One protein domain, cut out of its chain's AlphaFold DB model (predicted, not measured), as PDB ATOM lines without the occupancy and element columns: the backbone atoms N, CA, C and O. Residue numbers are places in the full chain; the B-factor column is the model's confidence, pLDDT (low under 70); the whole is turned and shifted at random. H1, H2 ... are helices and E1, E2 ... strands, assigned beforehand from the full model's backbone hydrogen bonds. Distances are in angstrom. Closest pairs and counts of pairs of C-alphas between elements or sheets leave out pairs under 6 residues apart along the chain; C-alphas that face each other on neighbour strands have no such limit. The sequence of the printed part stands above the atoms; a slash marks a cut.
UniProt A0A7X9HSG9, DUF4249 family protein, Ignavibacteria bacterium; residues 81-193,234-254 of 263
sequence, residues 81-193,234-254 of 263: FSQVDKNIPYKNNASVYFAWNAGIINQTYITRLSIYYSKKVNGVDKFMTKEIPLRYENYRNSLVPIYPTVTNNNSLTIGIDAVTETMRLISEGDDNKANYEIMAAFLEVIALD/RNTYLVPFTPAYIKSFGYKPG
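This is residues 81 to 193 and 234 to 254 of the 263 residues of the protein "DUF4249 family protein" of Ignavibacteria bacterium (UniProt A0A7X9HSG9). A long, strongly twisted sheet, E4 E3 E8 E9, forms a wall, and the smaller sheet E1 E2 E7 is partly face to face with it, the strands crossed, as a sandwich. H1, directly after E7, packs over the E4 and E3 part of the large sheet; the tip of the hairpin E5 and E6 points away from the body, and the short H2 grazes the large sheet. The printed part has 134 residues with nine named strands and two named helices, in the order E1 E2 E3 E4 E5 E6 E7 H1 E8 E9 H2; its class is mostly strand, and its three sheets are antiparallel. It is compact, with a radius of gyration of the C-alphas of 15.6 A and spans of 50 by 36 by 29 A.

In the large sheet, E3 is residues 108 to 121, 39.8 A long, from C-alpha 108 at (137.813, -25.060, 191.043); E4 is 124 to 132, 25.3 A; E8 is 180 to 192, 34.6 A; and E9 is 234 to 239, 16.1 A. E1 is residues 81 to 84, from C-alpha 81 at (122.388, -25.096, 188.763); E2 is 95 to 101, 20.3 A; and E7 is 155 to 159. E5 is residues 135 to 139 and E6 is 142 to 146. H1 is residues 160 to 169, 14.2 A, and H2 is 243 to 248, ending with C-alpha 248 at (117.941, -18.432, 160.667).

E3 and E8 are antiparallel, with N 110 and O 190 3.0 A apart. E4 and E3 form a hairpin, N 130 and O 115 being 2.9 A apart, and E9 pairs with E8 through N 187 and O 237, 2.9 A. E8 bends by 52 degrees at residue 183. The sheet E1 E2 E7 faces this sheet, their strands at 49 degrees; N 98 and O 156 of E2 and E7 are 2.9 A apart, and N 99 and O 83 of the hairpin E1 and E2 2.8 A. H1 is on the large sheet at a height of 9.2 A, making two layers, a helix on one face of a sheet; it lies over E4 and, only just, E3, with 3 C-alphas. Its closest C-alpha pair with E4 is Ile 132 and Thr 166, 6.0 A. E4 runs on into E5 at 76 degrees; in the hairpin E5 and E6, N 137 and O 144 are 2.9 A apart. H2 only grazes the large sheet, Ile 182 of E8 and Ile 246 having the closest C-alphas, 7.0 A. In H1 and H2 every O i to N i+4 pair is within hydrogen-bond range.

The C-alphas farthest apart, of Ile 105 and Asn 122, are 50.8 A apart. Residues 194 to 233 are not printed, and C-alphas 193 and 234 are 11.4 A apart across the cut. Of the links printed whole, none is long. The mean pLDDT of the printed part is 92.2, and no printed residue is under 70.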
ATOM      1  N   PHE A  81     122.669 -26.216 189.662       92.62
ATOM      2  CA  PHE A  81     122.388 -25.096 188.763       92.62
ATOM      3  C   PHE A  81     121.257 -24.243 189.347       92.62
ATOM      4  O   PHE A  81     120.213 -24.783 189.709       92.62
ATOM      5  N   SER A  82     121.466 -22.931 189.467       84.69
ATOM      6  CA  SER A  82     120.531 -22.027 190.160       84.69
ATOM      7  C   SER A  82     119.929 -20.967 189.240       84.69
ATOM      8  O   SER A  82     118.713 -20.805 189.200       84.69
ATOM      9  N   GLN A  83     120.768 -20.255 188.487       84.56
ATOM     10  CA  GLN A  83     120.360 -19.215 187.544       84.56
ATOM     11  C   GLN A  83     120.947 -19.544 186.181       84.56
ATOM     12  O   GLN A  83     122.136 -19.354 185.944       84.56
ATOM     13  N   VAL A  84     120.120 -20.095 185.307       87.38
ATOM     14  CA  VAL A  84     120.530 -20.561 183.985       87.38
ATOM     15  C   VAL A  84     119.520 -20.078 182.962       87.38
ATOM     16  O   VAL A  84     118.309 -20.171 183.187       87.38
ATOM     17  N   ASP A  85     120.016 -19.557 181.846       85.75
ATOM     18  CA  ASP A  85     119.156 -19.258 180.711       85.75
ATOM     19  C   ASP A  85     118.530 -20.553 180.185       85.75
ATOM     20  O   ASP A  85     119.204 -21.563 179.970       85.75
ATOM     21  N   LYS A  86     117.209 -20.519 179.993       86.06
ATOM     22  CA  LYS A  86     116.415 -21.704 179.640       86.06
ATOM     23  C   LYS A  86     116.512 -22.083 178.168       86.06
ATOM     24  O   LYS A  86     116.101 -23.180 177.813       86.06
ATOM     25  N   ASN A  87     116.990 -21.182 177.313       89.25
ATOM     26  CA  ASN A  87     117.127 -21.397 175.880       89.25
ATOM     27  C   ASN A  87     118.087 -20.382 175.252       89.25
ATOM     28  O   ASN A  87     118.380 -19.346 175.842       89.25
ATOM     29  N   ILE A  88     118.547 -20.656 174.032       90.19
ATOM     30  CA  ILE A  88     119.449 -19.773 173.287       90.19
ATOM     31  C   ILE A  88     118.813 -19.343 171.952       90.19
ATOM     32  O   ILE A  88     118.459 -20.208 171.145       90.19
ATOM     33  N   PRO A  89     118.687 -18.028 171.682       89.38
ATOM     34  CA  PRO A  89     118.812 -16.922 172.633       89.38
ATOM     35  C   PRO A  89     117.632 -16.901 173.618       89.38
ATOM     36  O   PRO A  89     116.510 -17.256 173.251       89.38
ATOM     37  N   TYR A  90     117.864 -16.435 174.845       84.19
ATOM     38  CA  TYR A  90     116.806 -16.158 175.821       84.19
ATOM     39  C   TYR A  90     116.396 -14.685 175.729       84.19
ATOM     40  O   TYR A  90     117.250 -13.819 175.873       84.19
ATOM     41  N   LYS A  91     115.114 -14.386 175.464       77.94
ATOM     42  CA  LYS A  91     114.532 -13.020 175.457       77.94
ATOM     43  C   LYS A  91     115.361 -11.944 174.713       77.94
ATOM     44  O   LYS A  91     115.349 -10.783 175.100       77.94
ATOM     45  N   ASN A  92     116.055 -12.319 173.633       75.19
ATOM     46  CA  ASN A  92     116.979 -11.450 172.880       75.19
ATOM     47  C   ASN A  92     118.153 -10.884 173.706       75.19
ATOM     48  O   ASN A  92     118.692  -9.828 173.379       75.19
ATOM     49  N   ASN A  93     118.574 -11.586 174.759       85.81
ATOM     50  CA  ASN A  93     119.753 -11.227 175.539       85.81
ATOM     51  C   ASN A  93     121.018 -11.226 174.665       85.81
ATOM     52  O   ASN A  93     121.209 -12.092 173.809       85.81
ATOM     53  N   ALA A  94     121.928 -10.292 174.950       90.81
ATOM     54  CA  ALA A  94     123.236 -10.203 174.296       90.81
ATOM     55  C   ALA A  94     124.214 -11.318 174.719       90.81
ATOM     56  O   ALA A  94     125.309 -11.436 174.171       90.81
ATOM     57  N   SER A  95     123.839 -12.138 175.697       92.88
ATOM     58  CA  SER A  95     124.665 -13.204 176.252       92.88
ATOM     59  C   SER A  95     123.807 -14.322 176.820       92.88
ATOM     60  O   SER A  95     122.658 -14.092 177.193       92.88
ATOM     61  N   VAL A  96     124.410 -15.496 176.950       93.31
ATOM     62  CA  VAL A  96     123.868 -16.652 177.653       93.31
ATOM     63  C   VAL A  96     124.559 -16.762 179.010       93.31
ATOM     64  O   VAL A  96     125.793 -16.795 179.066       93.31
ATOM     65  N   TYR A  97     123.781 -16.797 180.091       94.81
ATOM     66  CA  TYR A  97     124.277 -16.841 181.466       94.81
ATOM     67  C   TYR A  97     123.956 -18.160 182.168       94.81
ATOM     68  O   TYR A  97     122.836 -18.674 182.109       94.81
ATOM     69  N   PHE A  98     124.946 -18.672 182.897       94.88
ATOM     70  CA  PHE A  98     124.814 -19.839 183.752       94.88
ATOM     71  C   PHE A  98     125.476 -19.593 185.099       94.88
ATOM     72  O   PHE A  98     126.608 -19.123 185.155       94.88
ATOM     73  N   ALA A  99     124.812 -19.996 186.176       95.31
ATOM     74  CA  ALA A  99     125.356 -20.020 187.522       95.31
ATOM     75  C   ALA A  99     125.075 -21.358 188.201       95.31
ATOM     76  O   ALA A  99     124.006 -21.961 188.044       95.31
ATOM     77  N   TRP A 100     126.044 -21.799 188.993       94.81
ATOM     78  CA  TRP A 100     125.964 -23.011 189.790       94.81
ATOM     79  C   TRP A 100     126.504 -22.783 191.202       94.81
ATOM     80  O   TRP A 100     127.119 -21.764 191.522       94.81
ATOM     81  N   ASN A 101     126.253 -23.744 192.081       90.25
ATOM     82  CA  ASN A 101     126.786 -23.760 193.433       90.25
ATOM     83  C   ASN A 101     127.111 -25.203 193.837       90.25
ATOM     84  O   ASN A 101     126.276 -26.087 193.686       90.25
ATOM     85  N   ALA A 102     128.323 -25.446 194.332       83.56
ATOM     86  CA  ALA A 102     128.747 -26.754 194.837       83.56
ATOM     87  C   ALA A 102     128.670 -26.862 196.374       83.56
ATOM     88  O   ALA A 102     129.042 -27.874 196.945       83.56
ATOM     89  N   GLY A 103     128.261 -25.809 197.082       82.19
ATOM     90  CA  GLY A 103     128.299 -25.742 198.545       82.19
ATOM     91  C   GLY A 103     129.715 -25.663 199.128       82.19
ATOM     92  O   GLY A 103     129.881 -25.803 200.335       82.19
ATOM     93  N   ILE A 104     130.735 -25.442 198.290       81.56
ATOM     94  CA  ILE A 104     132.147 -25.344 198.681       81.56
ATOM     95  C   ILE A 104     132.722 -24.009 198.208       81.56
ATOM     96  O   ILE A 104     132.591 -23.629 197.043       81.56
ATOM     97  N   ILE A 105     133.389 -23.312 199.129       78.38
ATOM     98  CA  ILE A 105     134.099 -22.057 198.866       78.38
ATOM     99  C   ILE A 105     135.389 -22.364 198.093       78.38
ATOM    100  O   ILE A 105     136.078 -23.334 198.400       78.38
ATOM    101  N   ASN A 106     135.740 -21.527 197.112       80.12
ATOM    102  CA  ASN A 106     136.963 -21.658 196.303       80.12
ATOM    103  C   ASN A 106     137.097 -23.000 195.562       80.12
ATOM    104  O   ASN A 106     138.198 -23.441 195.235       80.12
ATOM    105  N   GLN A 107     135.971 -23.644 195.267       88.12
ATOM    106  CA  GLN A 107     135.920 -24.805 194.391       88.12
ATOM    107  C   GLN A 107     136.446 -24.425 192.995       88.12
ATOM    108  O   GLN A 107     136.141 -23.349 192.481       88.12
ATOM    109  N   THR A 108     137.269 -25.286 192.392       92.56
ATOM    110  CA  THR A 108     137.813 -25.060 191.043       92.56
ATOM    111  C   THR A 108     136.978 -25.809 190.011       92.56
ATOM    112  O   THR A 108     136.584 -26.959 190.237       92.56
ATOM    113  N   TYR A 109     136.725 -25.157 188.880       93.75
ATOM    114  CA  TYR A 109     135.890 -25.652 187.799       93.75
ATOM    115  C   TYR A 109     136.603 -25.563 186.451       93.75
ATOM    116  O   TYR A 109     137.357 -24.624 186.180       93.75
ATOM    117  N   ILE A 110     136.296 -26.525 185.589       93.56
ATOM    118  CA  ILE A 110     136.495 -26.434 184.142       93.56
ATOM    119  C   ILE A 110     135.107 -26.433 183.516       93.56
ATOM    120  O   ILE A 110     134.271 -27.265 183.875       93.56
ATOM    121  N   THR A 111     134.848 -25.499 182.607       95.31
ATOM    122  CA  THR A 111     133.531 -25.337 181.991       95.31
ATOM    123  C   THR A 111     133.615 -25.368 180.479       95.31
ATOM    124  O   THR A 111     134.581 -24.885 179.893       95.31
ATOM    125  N   ARG A 112     132.602 -25.962 179.847       95.56
ATOM    126  CA  ARG A 112     132.475 -26.029 178.388       95.56
ATOM    127  C   ARG A 112     131.015 -25.910 178.006       95.56
ATOM    128  O   ARG A 112     130.175 -26.576 178.603       95.56
ATOM    129  N   LEU A 113     130.708 -25.116 176.991       96.19
ATOM    130  CA  LEU A 113     129.401 -25.135 176.344       96.19
ATOM    131  C   LEU A 113     129.585 -25.740 174.955       96.19
ATOM    132  O   LEU A 113     130.437 -25.291 174.198       96.19
ATOM    133  N   SER A 114     128.834 -26.783 174.623       96.75
ATOM    134  CA  SER A 114     128.994 -27.489 173.348       96.75
ATOM    135  C   SER A 114     127.665 -27.715 172.654       96.75
ATOM    136  O   SER A 114     126.712 -28.165 173.284       96.75
ATOM    137  N   ILE A 115     127.620 -27.444 171.351       96.88
ATOM    138  CA  ILE A 115     126.483 -27.715 170.472       96.88
ATOM    139  C   ILE A 115     126.571 -29.158 170.000       96.88
ATOM    140  O   ILE A 115     127.575 -29.556 169.408       96.88
ATOM    141  N   TYR A 116     125.510 -29.920 170.230       95.25
ATOM    142  CA  TYR A 116     125.341 -31.269 169.710       95.25
ATOM    143  C   TYR A 116     124.397 -31.222 168.517       95.25
ATOM    144  O   TYR A 116     123.322 -30.617 168.575       95.25
ATOM    145  N   TYR A 117     124.817 -31.841 167.424       95.56
ATOM    146  CA  TYR A 117     124.091 -31.827 166.163       95.56
ATOM    147  C   TYR A 117     124.373 -33.102 165.375       95.56
ATOM    148  O   TYR A 117     125.352 -33.806 165.632       95.56
ATOM    149  N   SER A 118     123.526 -33.407 164.402       95.00
ATOM    150  CA  SER A 118     123.794 -34.444 163.416       95.00
ATOM    151  C   SER A 118     124.018 -33.823 162.039       95.00
ATOM    152  O   SER A 118     123.493 -32.755 161.714       95.00
ATOM    153  N   LYS A 119     124.843 -34.487 161.231       95.19
ATOM    154  CA  LYS A 119     125.017 -34.194 159.808       95.19
ATOM    155  C   LYS A 119     124.671 -35.437 159.006       95.19
ATOM    156  O   LYS A 119     125.258 -36.496 159.232       95.19
ATOM    157  N   LYS A 120     123.788 -35.293 158.025       93.81
ATOM    158  CA  LYS A 120     123.481 -36.353 157.065       93.81
ATOM    159  C   LYS A 120     124.616 -36.494 156.051       93.81
ATOM    160  O   LYS A 120     124.864 -35.588 155.257       93.81
ATOM    161  N   VAL A 121     125.302 -37.635 156.064       91.38
ATOM    162  CA  VAL A 121     126.378 -37.987 155.126       91.38
ATOM    163  C   VAL A 121     125.972 -39.270 154.410       91.38
ATOM    164  O   VAL A 121     125.795 -40.304 155.047       91.38
ATOM    165  N   ASN A 122     125.780 -39.206 153.089       89.38
ATOM    166  CA  ASN A 122     125.304 -40.335 152.276       89.38
ATOM    167  C   ASN A 122     124.007 -40.977 152.814       89.38
ATOM    168  O   ASN A 122     123.849 -42.192 152.801       89.38
ATOM    169  N   GLY A 123     123.087 -40.153 153.327       86.12
ATOM    170  CA  GLY A 123     121.810 -40.609 153.883       86.12
ATOM    171  C   GLY A 123     121.855 -41.089 155.339       86.12
ATOM    172  O   GLY A 123     120.790 -41.309 155.909       86.12
ATOM    173  N   VAL A 124     123.038 -41.191 155.955       91.88
ATOM    174  CA  VAL A 124     123.216 -41.617 157.353       91.88
ATOM    175  C   VAL A 124     123.501 -40.412 158.244       91.88
ATOM    176  O   VAL A 124     124.348 -39.580 157.918       91.88
ATOM    177  N   ASP A 125     122.821 -40.329 159.385       91.25
ATOM    178  CA  ASP A 125     123.046 -39.265 160.359       91.25
ATOM    179  C   ASP A 125     124.299 -39.555 161.196       91.25
ATOM    180  O   ASP A 125     124.412 -40.581 161.870       91.25
ATOM    181  N   LYS A 126     125.262 -38.631 161.150       94.00
ATOM    182  CA  LYS A 126     126.487 -38.673 161.951       94.00
ATOM    183  C   LYS A 126     126.415 -37.624 163.053       94.00
ATOM    184  O   LYS A 126     126.358 -36.432 162.758       94.00
ATOM    185  N   PHE A 127     126.455 -38.061 164.310       92.44
ATOM    186  CA  PHE A 127     126.489 -37.169 165.468       92.44
ATOM    187  C   PHE A 127     127.843 -36.475 165.592       92.44
ATOM    188  O   PHE A 127     128.897 -37.107 165.478       92.44
ATOM    189  N   MET A 128     127.799 -35.169 165.819       93.81
ATOM    190  CA  MET A 128     128.958 -34.298 165.935       93.81
ATOM    191  C   MET A 128     128.749 -33.295 167.071       93.81
ATOM    192  O   MET A 128     127.629 -33.034 167.520       93.81
ATOM    193  N   THR A 129     129.855 -32.727 167.534       94.62
ATOM    194  CA  THR A 129     129.870 -31.743 168.613       94.62
ATOM    195  C   THR A 129     130.769 -30.580 168.218       94.62
ATOM    196  O   THR A 129     131.809 -30.781 167.588       94.62
ATOM    197  N   LYS A 130     130.370 -29.356 168.572       95.94
ATOM    198  CA  LYS A 130     131.181 -28.146 168.397       95.94
ATOM    199  C   LYS A 130     131.178 -27.345 169.696       95.94
ATOM    200  O   LYS A 130     130.113 -26.963 170.172       95.94
ATOM    201  N   GLU A 131     132.352 -27.114 170.271       96.81
ATOM    202  CA  GLU A 131     132.504 -26.291 171.474       96.81
ATOM    203  C   GLU A 131     132.346 -24.802 171.131       96.81
ATOM    204  O   GLU A 131     132.858 -24.344 170.107       96.81
ATOM    205  N   ILE A 132     131.624 -24.065 171.975       97.31
ATOM    206  CA  ILE A 132     131.423 -22.619 171.875       97.31
ATOM    207  C   ILE A 132     132.488 -21.929 172.747       97.31
ATOM    208  O   ILE A 132     132.532 -22.189 173.954       97.31
ATOM    209  N   PRO A 133     133.337 -21.048 172.184       96.75
ATOM    210  CA  PRO A 133     134.284 -20.268 172.973       96.75
ATOM    211  C   PRO A 133     133.574 -19.175 173.787       96.75
ATOM    212  O   PRO A 133     132.433 -18.813 173.509       96.75
ATOM    213  N   LEU A 134     134.272 -18.583 174.761       94.81
ATOM    214  CA  LEU A 134     133.793 -17.381 175.457       94.81
ATOM    215  C   LEU A 134     133.563 -16.226 174.480       94.81
ATOM    216  O   LEU A 134     132.590 -15.485 174.607       94.81
ATOM    217  N   ARG A 135     134.498 -16.070 173.537       95.19
ATOM    218  CA  ARG A 135     134.501 -15.057 172.480       95.19
ATOM    219  C   ARG A 135     135.469 -15.439 171.366       95.19
ATOM    220  O   ARG A 135     136.334 -16.295 171.557       95.19
ATOM    221  N   TYR A 136     135.355 -14.759 170.236       94.00
ATOM    222  CA  TYR A 136     136.375 -14.752 169.192       94.00
ATOM    223  C   TYR A 136     137.155 -13.440 169.257       94.00
ATOM    224  O   TYR A 136     136.565 -12.373 169.408       94.00
ATOM    225  N   GLU A 137     138.476 -13.510 169.135       92.25
ATOM    226  CA  GLU A 137     139.347 -12.338 169.047       92.25
ATOM    227  C   GLU A 137     139.968 -12.248 167.655       92.25
ATOM    228  O   GLU A 137     140.306 -13.261 167.042       92.25
ATOM    229  N   ASN A 138     140.120 -11.031 167.135       88.25
ATOM    230  CA  ASN A 138     140.782 -10.825 165.857       88.25
ATOM    231  C   ASN A 138     142.297 -10.745 166.076       88.25
ATOM    232  O   ASN A 138     142.799  -9.784 166.659       88.25
ATOM    233  N   TYR A 139     143.021 -11.749 165.589       87.12
ATOM    234  CA  TYR A 139     144.476 -11.784 165.620       87.12
ATOM    235  C   TYR A 139     145.009 -11.960 164.200       87.12
ATOM    236  O   TYR A 139     144.755 -12.971 163.551       87.12
ATOM    237  N   ARG A 140     145.762 -10.967 163.707       84.88
ATOM    238  CA  ARG A 140     146.365 -10.974 162.358       84.88
ATOM    239  C   ARG A 140     145.357 -11.331 161.246       84.88
ATOM    240  O   ARG A 140     145.644 -12.170 160.397       84.88
ATOM    241  N   ASN A 141     144.186 -10.690 161.253       85.88
ATOM    242  CA  ASN A 141     143.083 -10.897 160.297       85.88
ATOM    243  C   ASN A 141     142.444 -12.295 160.332       85.88
ATOM    244  O   ASN A 141     141.785 -12.693 159.374       85.88
ATOM    245  N   SER A 142     142.626 -13.044 161.419       85.50
ATOM    246  CA  SER A 142     141.963 -14.329 161.648       85.50
ATOM    247  C   SER A 142     141.204 -14.296 162.971       85.50
ATOM    248  O   SER A 142     141.714 -13.795 163.974       85.50
ATOM    249  N   LEU A 143     139.980 -14.828 162.977       87.12
ATOM    250  CA  LEU A 143     139.201 -15.009 164.201       87.12
ATOM    251  C   LEU A 143     139.759 -16.200 164.980       87.12
ATOM    252  O   LEU A 143     139.731 -17.337 164.507       87.12
ATOM    253  N   VAL A 144     140.256 -15.937 166.183       92.88
ATOM    254  CA  VAL A 144     140.807 -16.946 167.087       92.88
ATOM    255  C   VAL A 144     139.826 -17.168 168.241       92.88
ATOM    256  O   VAL A 144     139.446 -16.201 168.905       92.88
ATOM    257  N   PRO A 145     139.385 -18.412 168.497       94.50
ATOM    258  CA  PRO A 145     138.481 -18.707 169.602       94.50
ATOM    259  C   PRO A 145     139.214 -18.658 170.950       94.50
ATOM    260  O   PRO A 145     140.263 -19.280 171.116       94.50
ATOM    261  N   ILE A 146     138.623 -17.976 171.930       93.69
ATOM    262  CA  ILE A 146     139.090 -17.948 173.320       93.69
ATOM    263  C   ILE A 146     138.155 -18.804 174.168       93.69
ATOM    264  O   ILE A 146     137.014 -18.423 174.426       93.69
ATOM    265  N   TYR A 147     138.622 -19.971 174.602       93.56
ATOM    266  CA  TYR A 147     137.828 -20.903 175.404       93.56
ATOM    267  C   TYR A 147     137.904 -20.596 176.907       93.56
ATOM    268  O   TYR A 147     138.870 -19.971 177.356       93.56
ATOM    269  N   PRO A 148     136.909 -21.035 177.702       91.50
ATOM    270  CA  PRO A 148     136.992 -20.951 179.153       91.50
ATOM    271  C   PRO A 148     138.235 -21.670 179.685       91.50
ATOM    272  O   PRO A 148     138.566 -22.780 179.268       91.50
ATOM    273  N   THR A 149     138.916 -21.041 180.639       90.12
ATOM    274  CA  THR A 149     140.051 -21.631 181.356       90.12
ATOM    275  C   THR A 149     139.633 -22.082 182.754       90.12
ATOM    276  O   THR A 149     138.511 -21.841 183.205       90.12
ATOM    277  N   VAL A 150     140.539 -22.769 183.455       90.62
ATOM    278  CA  VAL A 150     140.299 -23.232 184.826       90.62
ATOM    279  C   VAL A 150     140.006 -22.044 185.750       90.62
ATOM    280  O   VAL A 150     140.831 -21.143 185.913       90.62
ATOM    281  N   THR A 151     138.850 -22.060 186.413       90.69
ATOM    282  CA  THR A 151     138.350 -20.916 187.188       90.69
ATOM    283  C   THR A 151     137.825 -21.323 188.562       90.69
ATOM    284  O   THR A 151     137.462 -22.473 188.783       90.69
ATOM    285  N   ASN A 152     137.786 -20.377 189.502       91.44
ATOM    286  CA  ASN A 152     137.024 -20.521 190.749       91.44
ATOM    287  C   ASN A 152     135.645 -19.851 190.676       91.44
ATOM    288  O   ASN A 152     134.880 -19.925 191.636       91.44
ATOM    289  N   ASN A 153     135.321 -19.209 189.551       92.06
ATOM    290  CA  ASN A 153     134.015 -18.604 189.349       92.06
ATOM    291  C   ASN A 153     132.952 -19.696 189.264       92.06
ATOM    292  O   ASN A 153     133.140 -20.734 188.630       92.06
ATOM    293  N   ASN A 154     131.815 -19.425 189.886       93.81
ATOM    294  CA  ASN A 154     130.654 -20.302 189.896       93.81
ATOM    295  C   ASN A 154     129.618 -19.903 188.831       93.81
ATOM    296  O   ASN A 154     128.434 -20.216 188.956       93.81
ATOM    297  N   SER A 155     130.063 -19.171 187.814       94.88
ATOM    298  CA  SER A 155     129.243 -18.727 186.702       94.88
ATOM    299  C   SER A 155     130.025 -18.697 185.394       94.88
ATOM    300  O   SER A 155     131.259 -18.650 185.368       94.88
ATOM    301  N   LEU A 156     129.277 -18.752 184.296       95.50
ATOM    302  CA  LEU A 156     129.759 -18.658 182.930       95.50
ATOM    303  C   LEU A 156     128.826 -17.734 182.152       95.50
ATOM    304  O   LEU A 156     127.618 -17.958 182.116       95.50
ATOM    305  N   THR A 157     129.409 -16.741 181.491       95.75
ATOM    306  CA  THR A 157     128.703 -15.856 180.564       95.75
ATOM    307  C   THR A 157     129.364 -15.969 179.202       95.75
ATOM    308  O   THR A 157     130.576 -15.780 179.094       95.75
ATOM    309  N   ILE A 158     128.580 -16.268 178.170       96.19
ATOM    310  CA  ILE A 158     129.048 -16.347 176.781       96.19
ATOM    311  C   ILE A 158     128.254 -15.348 175.950       96.19
ATOM    312  O   ILE A 158     127.027 -15.317 176.031       96.19
ATOM    313  N   GLY A 159     128.938 -14.525 175.157       95.50
ATOM    314  CA  GLY A 159     128.279 -13.589 174.249       95.50
ATOM    315  C   GLY A 159     127.485 -14.317 173.159       95.50
ATOM    316  O   GLY A 159     127.902 -15.363 172.652       95.50
ATOM    317  N   ILE A 160     126.313 -13.790 172.793       95.00
ATOM    318  CA  ILE A 160     125.480 -14.397 171.742       95.00
ATOM    319  C   ILE A 160     126.160 -14.340 170.365       95.00
ATOM    320  O   ILE A 160     125.866 -15.149 169.487       95.00
ATOM    321  N   ASP A 161     127.098 -13.415 170.183       95.56
ATOM    322  CA  ASP A 161     127.993 -13.312 169.033       95.56
ATOM    323  C   ASP A 161     128.890 -14.553 168.895       95.56
ATOM    324  O   ASP A 161     128.960 -15.133 167.812       95.56
ATOM    325  N   ALA A 162     129.489 -15.030 169.989       97.06
ATOM    326  CA  ALA A 162     130.304 -16.244 169.997       97.06
ATOM    327  C   ALA A 162     129.476 -17.491 169.652       97.06
ATOM    328  O   ALA A 162     129.909 -18.343 168.869       97.06
ATOM    329  N   VAL A 163     128.252 -17.578 170.182       97.06
ATOM    330  CA  VAL A 163     127.301 -18.641 169.819       97.06
ATOM    331  C   VAL A 163     126.954 -18.569 168.329       97.06
ATOM    332  O   VAL A 163     126.999 -19.584 167.636       97.06
ATOM    333  N   THR A 164     126.636 -17.371 167.833       96.31
ATOM    334  CA  THR A 164     126.238 -17.118 166.440       96.31
ATOM    335  C   THR A 164     127.348 -17.498 165.472       96.31
ATOM    336  O   THR A 164     127.100 -18.190 164.485       96.31
ATOM    337  N   GLU A 165     128.583 -17.109 165.775       96.69
ATOM    338  CA  GLU A 165     129.732 -17.468 164.955       96.69
ATOM    339  C   GLU A 165     130.004 -18.976 165.002       96.69
ATOM    340  O   GLU A 165     130.212 -19.600 163.963       96.69
ATOM    341  N   THR A 166     129.881 -19.612 166.172       97.50
ATOM    342  CA  THR A 166     130.003 -21.076 166.282       97.50
ATOM    343  C   THR A 166     128.948 -21.791 165.434       97.50
ATOM    344  O   THR A 166     129.275 -22.736 164.715       97.50
ATOM    345  N   MET A 167     127.697 -21.320 165.468       96.88
ATOM    346  CA  MET A 167     126.607 -21.828 164.632       96.88
ATOM    347  C   MET A 167     126.914 -21.662 163.143       96.88
ATOM    348  O   MET A 167     126.690 -22.597 162.374       96.88
ATOM    349  N   ARG A 168     127.476 -20.523 162.718       95.44
ATOM    350  CA  ARG A 168     127.915 -20.307 161.328       95.44
ATOM    351  C   ARG A 168     128.999 -21.309 160.918       95.44
ATOM    352  O   ARG A 168     128.910 -21.894 159.841       95.44
ATOM    353  N   LEU A 169     129.976 -21.546 161.794       95.00
ATOM    354  CA  LEU A 169     131.118 -22.430 161.545       95.00
ATOM    355  C   LEU A 169     130.761 -23.928 161.487       95.00
ATOM    356  O   LEU A 169     131.568 -24.720 161.004       95.00
ATOM    357  N   ILE A 170     129.576 -24.350 161.950       95.88
ATOM    358  CA  ILE A 170     129.128 -25.758 161.859       95.88
ATOM    359  C   ILE A 170     129.056 -26.251 160.403       95.88
ATOM    360  O   ILE A 170     129.392 -27.405 160.125       95.88
ATOM    361  N   SER A 171     128.633 -25.386 159.478       94.50
ATOM    362  CA  SER A 171     128.512 -25.691 158.046       94.50
ATOM    363  C   SER A 171     129.543 -24.953 157.190       94.50
ATOM    364  O   SER A 171     129.330 -24.751 155.999       94.50
ATOM    365  N   GLU A 172     130.669 -24.527 157.773       91.69
ATOM    366  CA  GLU A 172     131.716 -23.858 157.001       91.69
ATOM    367  C   GLU A 172     132.217 -24.763 155.862       91.69
ATOM    368  O   GLU A 172     132.626 -25.902 156.086       91.69
ATOM    369  N   GLY A 173     132.140 -24.250 154.631       89.56
ATOM    370  CA  GLY A 173     132.484 -24.996 153.418       89.56
ATOM    371  C   GLY A 173     131.412 -25.973 152.912       89.56
ATOM    372  O   GLY A 173     131.709 -26.741 152.002       89.56
ATOM    373  N   ASP A 174     130.192 -25.967 153.466       91.31
ATOM    374  CA  ASP A 174     129.067 -26.798 153.010       91.31
ATOM    375  C   ASP A 174     127.817 -25.947 152.723       91.31
ATOM    376  O   ASP A 174     127.197 -25.381 153.628       91.31
ATOM    377  N   ASP A 175     127.413 -25.890 151.454       88.75
ATOM    378  CA  ASP A 175     126.243 -25.120 151.022       88.75
ATOM    379  C   ASP A 175     124.911 -25.791 151.409       88.75
ATOM    380  O   ASP A 175     123.878 -25.123 151.522       88.75
ATOM    381  N   ASN A 176     124.898 -27.108 151.652       91.31
ATOM    382  CA  ASN A 176     123.674 -27.853 151.948       91.31
ATOM    383  C   ASN A 176     123.388 -27.921 153.455       91.31
ATOM    384  O   ASN A 176     123.400 -28.977 154.098       91.31
ATOM    385  N   LYS A 177     123.049 -26.762 154.020       92.81
ATOM    386  CA  LYS A 177     122.736 -26.592 155.450       92.81
ATOM    387  C   LYS A 177     121.529 -27.409 155.926       92.81
ATOM    388  O   LYS A 177     121.454 -27.763 157.100       92.81
ATOM    389  N   ALA A 178     120.636 -27.812 155.021       90.69
ATOM    390  CA  ALA A 178     119.484 -28.657 155.339       90.69
ATOM    391  C   ALA A 178     119.861 -30.095 155.758       90.69
ATOM    392  O   ALA A 178     118.999 -30.838 156.246       90.69
ATOM    393  N   ASN A 179     121.122 -30.499 155.575       94.44
ATOM    394  CA  ASN A 179     121.661 -31.767 156.076       94.44
ATOM    395  C   ASN A 179     122.069 -31.717 157.552       94.44
ATOM    396  O   ASN A 179     122.451 -32.753 158.094       94.44
ATOM    397  N   TYR A 180     122.011 -30.546 158.183       96.31
ATOM    398  CA  TYR A 180     122.401 -30.347 159.569       96.31
ATOM    399  C   TYR A 180     121.163 -30.226 160.448       96.31
ATOM    400  O   TYR A 180     120.282 -29.402 160.186       96.31
ATOM    401  N   GLU A 181     121.111 -31.032 161.502       95.75
ATOM    402  CA  GLU A 181     120.061 -30.991 162.514       95.75
ATOM    403  C   GLU A 181     120.675 -30.633 163.868       95.75
ATOM    404  O   GLU A 181     121.500 -31.372 164.405       95.75
ATOM    405  N   ILE A 182     120.299 -29.477 164.416       96.25
ATOM    406  CA  ILE A 182     120.809 -28.995 165.704       96.25
ATOM    407  C   ILE A 182     119.947 -29.583 166.813       96.25
ATOM    408  O   ILE A 182     118.745 -29.352 166.829       96.25
ATOM    409  N   MET A 183     120.545 -30.308 167.758       93.62
ATOM    410  CA  MET A 183     119.800 -30.933 168.852       93.62
ATOM    411  C   MET A 183     119.653 -29.952 170.020       93.62
ATOM    412  O   MET A 183     118.567 -29.448 170.284       93.62
ATOM    413  N   ALA A 184     120.754 -29.652 170.708       93.69
ATOM    414  CA  ALA A 184     120.803 -28.731 171.841       93.69
ATOM    415  C   ALA A 184     122.253 -28.331 172.139       93.69
ATOM    416  O   ALA A 184     123.197 -28.954 171.642       93.69
ATOM    417  N   ALA A 185     122.435 -27.321 172.986       94.75
ATOM    418  CA  ALA A 185     123.700 -27.108 173.666       94.75
ATOM    419  C   ALA A 185     123.699 -27.830 175.020       94.75
ATOM    420  O   ALA A 185     122.665 -27.971 175.668       94.75
ATOM    421  N   PHE A 186     124.871 -28.270 175.461       94.31
ATOM    422  CA  PHE A 186     125.077 -28.793 176.806       94.31
ATOM    423  C   PHE A 186     126.189 -28.005 177.478       94.31
ATOM    424  O   PHE A 186     127.298 -27.904 176.945       94.31
ATOM    425  N   LEU A 187     125.877 -27.451 178.645       95.56
ATOM    426  CA  LEU A 187     126.866 -26.908 179.560       95.56
ATOM    427  C   LEU A 187     127.447 -28.063 180.373       95.56
ATOM    428  O   LEU A 187     126.722 -28.732 181.104       95.56
ATOM    429  N   GLU A 188     128.749 -28.270 180.274       96.25
ATOM    430  CA  GLU A 188     129.524 -29.163 181.124       96.25
ATOM    431  C   GLU A 188     130.240 -28.331 182.197       96.25
ATOM    432  O   GLU A 188     131.001 -27.417 181.878       96.25
ATOM    433  N   VAL A 189     130.002 -28.652 183.470       96.06
ATOM    434  CA  VAL A 189     130.724 -28.110 184.629       96.06
ATOM    435  C   VAL A 189     131.450 -29.257 185.320       96.06
ATOM    436  O   VAL A 189     130.845 -30.111 185.980       96.06
ATOM    437  N   ILE A 190     132.768 -29.281 185.163       94.75
ATOM    438  CA  ILE A 190     133.665 -30.245 185.789       94.75
ATOM    439  C   ILE A 190     134.180 -29.632 187.092       94.75
ATOM    440  O   ILE A 190     135.029 -28.743 187.069       94.75
ATOM    441  N   ALA A 191     133.676 -30.108 188.228       94.06
ATOM    442  CA  ALA A 191     134.182 -29.749 189.548       94.06
ATOM    443  C   ALA A 191     135.399 -30.619 189.888       94.06
ATOM    444  O   ALA A 191     135.318 -31.848 189.836       94.06
ATOM    445  N   LEU A 192     136.523 -29.989 190.219       93.25
ATOM    446  CA  LEU A 192     137.789 -30.658 190.525       93.25
ATOM    447  C   LEU A 192     137.955 -30.879 192.030       93.25
ATOM    448  O   LEU A 192     137.694 -29.973 192.809       93.25
ATOM    449  N   ASP A 193     138.455 -32.022 192.486       92.19
ATOM    450  CA  ASP A 193     138.839 -32.126 193.898       92.19
ATOM    451  C   ASP A 193     139.984 -31.158 194.278       92.19
ATOM    452  O   ASP A 193     140.530 -30.418 193.450       92.19
ATOM    453  N   ARG A 234     131.779 -34.503 186.835       93.31
ATOM    454  CA  ARG A 234     131.208 -33.881 185.646       93.31
ATOM    455  C   ARG A 234     129.707 -33.723 185.835       93.31
ATOM    456  O   ARG A 234     129.007 -34.714 186.029       93.31
ATOM    457  N   ASN A 235     129.232 -32.495 185.711       93.69
ATOM    458  CA  ASN A 235     127.823 -32.140 185.788       93.69
ATOM    459  C   ASN A 235     127.416 -31.525 184.452       93.69
ATOM    460  O   ASN A 235     128.166 -30.731 183.888       93.69
ATOM    461  N   THR A 236     126.246 -31.886 183.941       93.69
ATOM    462  CA  THR A 236     125.774 -31.424 182.633       93.69
ATOM    463  C   THR A 236     124.409 -30.768 182.753       93.69
ATOM    464  O   THR A 236     123.533 -31.311 183.423       93.69
ATOM    465  N   TYR A 237     124.215 -29.650 182.061       93.69
ATOM    466  CA  TYR A 237     122.933 -28.963 181.948       93.69
ATOM    467  C   TYR A 237     122.554 -28.807 180.473       93.69
ATOM    468  O   TYR A 237     123.371 -28.360 179.667       93.69
ATOM    469  N   LEU A 238     121.335 -29.212 180.114       93.19
ATOM    470  CA  LEU A 238     120.809 -29.091 178.753       93.19
ATOM    471  C   LEU A 238     120.296 -27.667 178.531       93.19
ATOM    472  O   LEU A 238     119.525 -27.153 179.337       93.19
ATOM    473  N   VAL A 239     120.685 -27.066 177.411       92.00
ATOM    474  CA  VAL A 239     120.275 -25.722 177.005       92.00
ATOM    475  C   VAL A 239     119.727 -25.800 175.576       92.00
ATOM    476  O   VAL A 239     120.501 -25.915 174.619       92.00
ATOM    477  N   PRO A 240     118.398 -25.792 175.390       92.56
ATOM    478  CA  PRO A 240     117.806 -25.865 174.065       92.56
ATOM    479  C   PRO A 240     118.058 -24.572 173.281       92.56
ATOM    480  O   PRO A 240     118.162 -23.481 173.840       92.56
ATOM    481  N   PHE A 241     118.114 -24.673 171.958       92.75
ATOM    482  CA  PHE A 241     118.058 -23.503 171.083       92.75
ATOM    483  C   PHE A 241     116.612 -23.225 170.683       92.75
ATOM    484  O   PHE A 241     115.818 -24.156 170.539       92.75
ATOM    485  N   THR A 242     116.265 -21.960 170.442       91.75
ATOM    486  CA  THR A 242     114.950 -21.661 169.863       91.75
ATOM    487  C   THR A 242     114.895 -22.148 168.409       91.75
ATOM    488  O   THR A 242     115.865 -21.971 167.658       91.75
ATOM    489  N   PRO A 243     113.765 -22.721 167.949       91.81
ATOM    490  CA  PRO A 243     113.636 -23.160 166.560       91.81
ATOM    491  C   PRO A 243     113.862 -22.027 165.554       91.81
ATOM    492  O   PRO A 243     114.452 -22.250 164.500       91.81
ATOM    493  N   ALA A 244     113.413 -20.809 165.875       92.50
ATOM    494  CA  ALA A 244     113.607 -19.633 165.029       92.50
ATOM    495  C   ALA A 244     115.094 -19.292 164.852       92.50
ATOM    496  O   ALA A 244     115.528 -19.016 163.734       92.50
ATOM    497  N   TYR A 245     115.881 -19.375 165.929       94.00
ATOM    498  CA  TYR A 245     117.318 -19.130 165.872       94.00
ATOM    499  C   TYR A 245     118.056 -20.205 165.078       94.00
ATOM    500  O   TYR A 245     118.910 -19.872 164.278       94.00
ATOM    501  N   ILE A 246     117.700 -21.485 165.210       95.50
ATOM    502  CA  ILE A 246     118.307 -22.543 164.382       95.50
ATOM    503  C   ILE A 246     117.985 -22.333 162.896       95.50
ATOM    504  O   ILE A 246     118.872 -22.405 162.041       95.50
ATOM    505  N   LYS A 247     116.716 -22.043 162.587       95.00
ATOM    506  CA  LYS A 247     116.239 -21.850 161.211       95.00
ATOM    507  C   LYS A 247     116.878 -20.642 160.527       95.00
ATOM    508  O   LYS A 247     117.041 -20.687 159.311       95.00
ATOM    509  N   SER A 248     117.274 -19.601 161.263       94.62
ATOM    510  CA  SER A 248     117.941 -18.432 160.667       94.62
ATOM    511  C   SER A 248     119.295 -18.775 160.027       94.62
ATOM    512  O   SER A 248     119.720 -18.084 159.104       94.62
ATOM    513  N   PHE A 249     119.937 -19.878 160.435       95.31
ATOM    514  CA  PHE A 249     121.151 -20.399 159.795       95.31
ATOM    515  C   PHE A 249     120.866 -21.382 158.650       95.31
ATOM    516  O   PHE A 249     121.805 -21.803 157.979       95.31
ATOM    517  N   GLY A 250     119.604 -21.753 158.405       94.69
ATOM    518  CA  GLY A 250     119.216 -22.761 157.411       94.69
ATOM    519  C   GLY A 250     119.319 -24.211 157.898       94.69
ATOM    520  O   GLY A 250     119.235 -25.134 157.087       94.69
ATOM    521  N   TYR A 251     119.502 -24.424 159.204       96.19
ATOM    522  CA  TYR A 251     119.559 -25.755 159.807       96.19
ATOM    523  C   TYR A 251     118.171 -26.277 160.178       96.19
ATOM    524  O   TYR A 251     117.215 -25.515 160.365       96.19
ATOM    525  N   LYS A 252     118.070 -27.599 160.330       95.06
ATOM    526  CA  LYS A 252     116.874 -28.248 160.856       95.06
ATOM    527  C   LYS A 252     116.893 -28.233 162.376       95.06
ATOM    528  O   LYS A 252     117.905 -28.582 162.986       95.06
ATOM    529  N   PRO A 253     115.772 -27.875 162.996       93.31
ATOM    530  CA  PRO A 253     115.612 -28.132 164.403       93.31
ATOM    531  C   PRO A 253     115.436 -29.660 164.657       93.31
ATOM    532  O   PRO A 253     114.528 -30.244 164.068       93.31
ATOM    533  N   GLY A 254     116.222 -30.294 165.547       85.44
ATOM    534  CA  GLY A 254     116.021 -31.651 166.096       85.44
ATOM    535  C   GLY A 254     115.360 -31.784 167.484       85.44
ATOM    536  O   GLY A 254     115.406 -30.887 168.306       85.44
TER     537      GLY A 254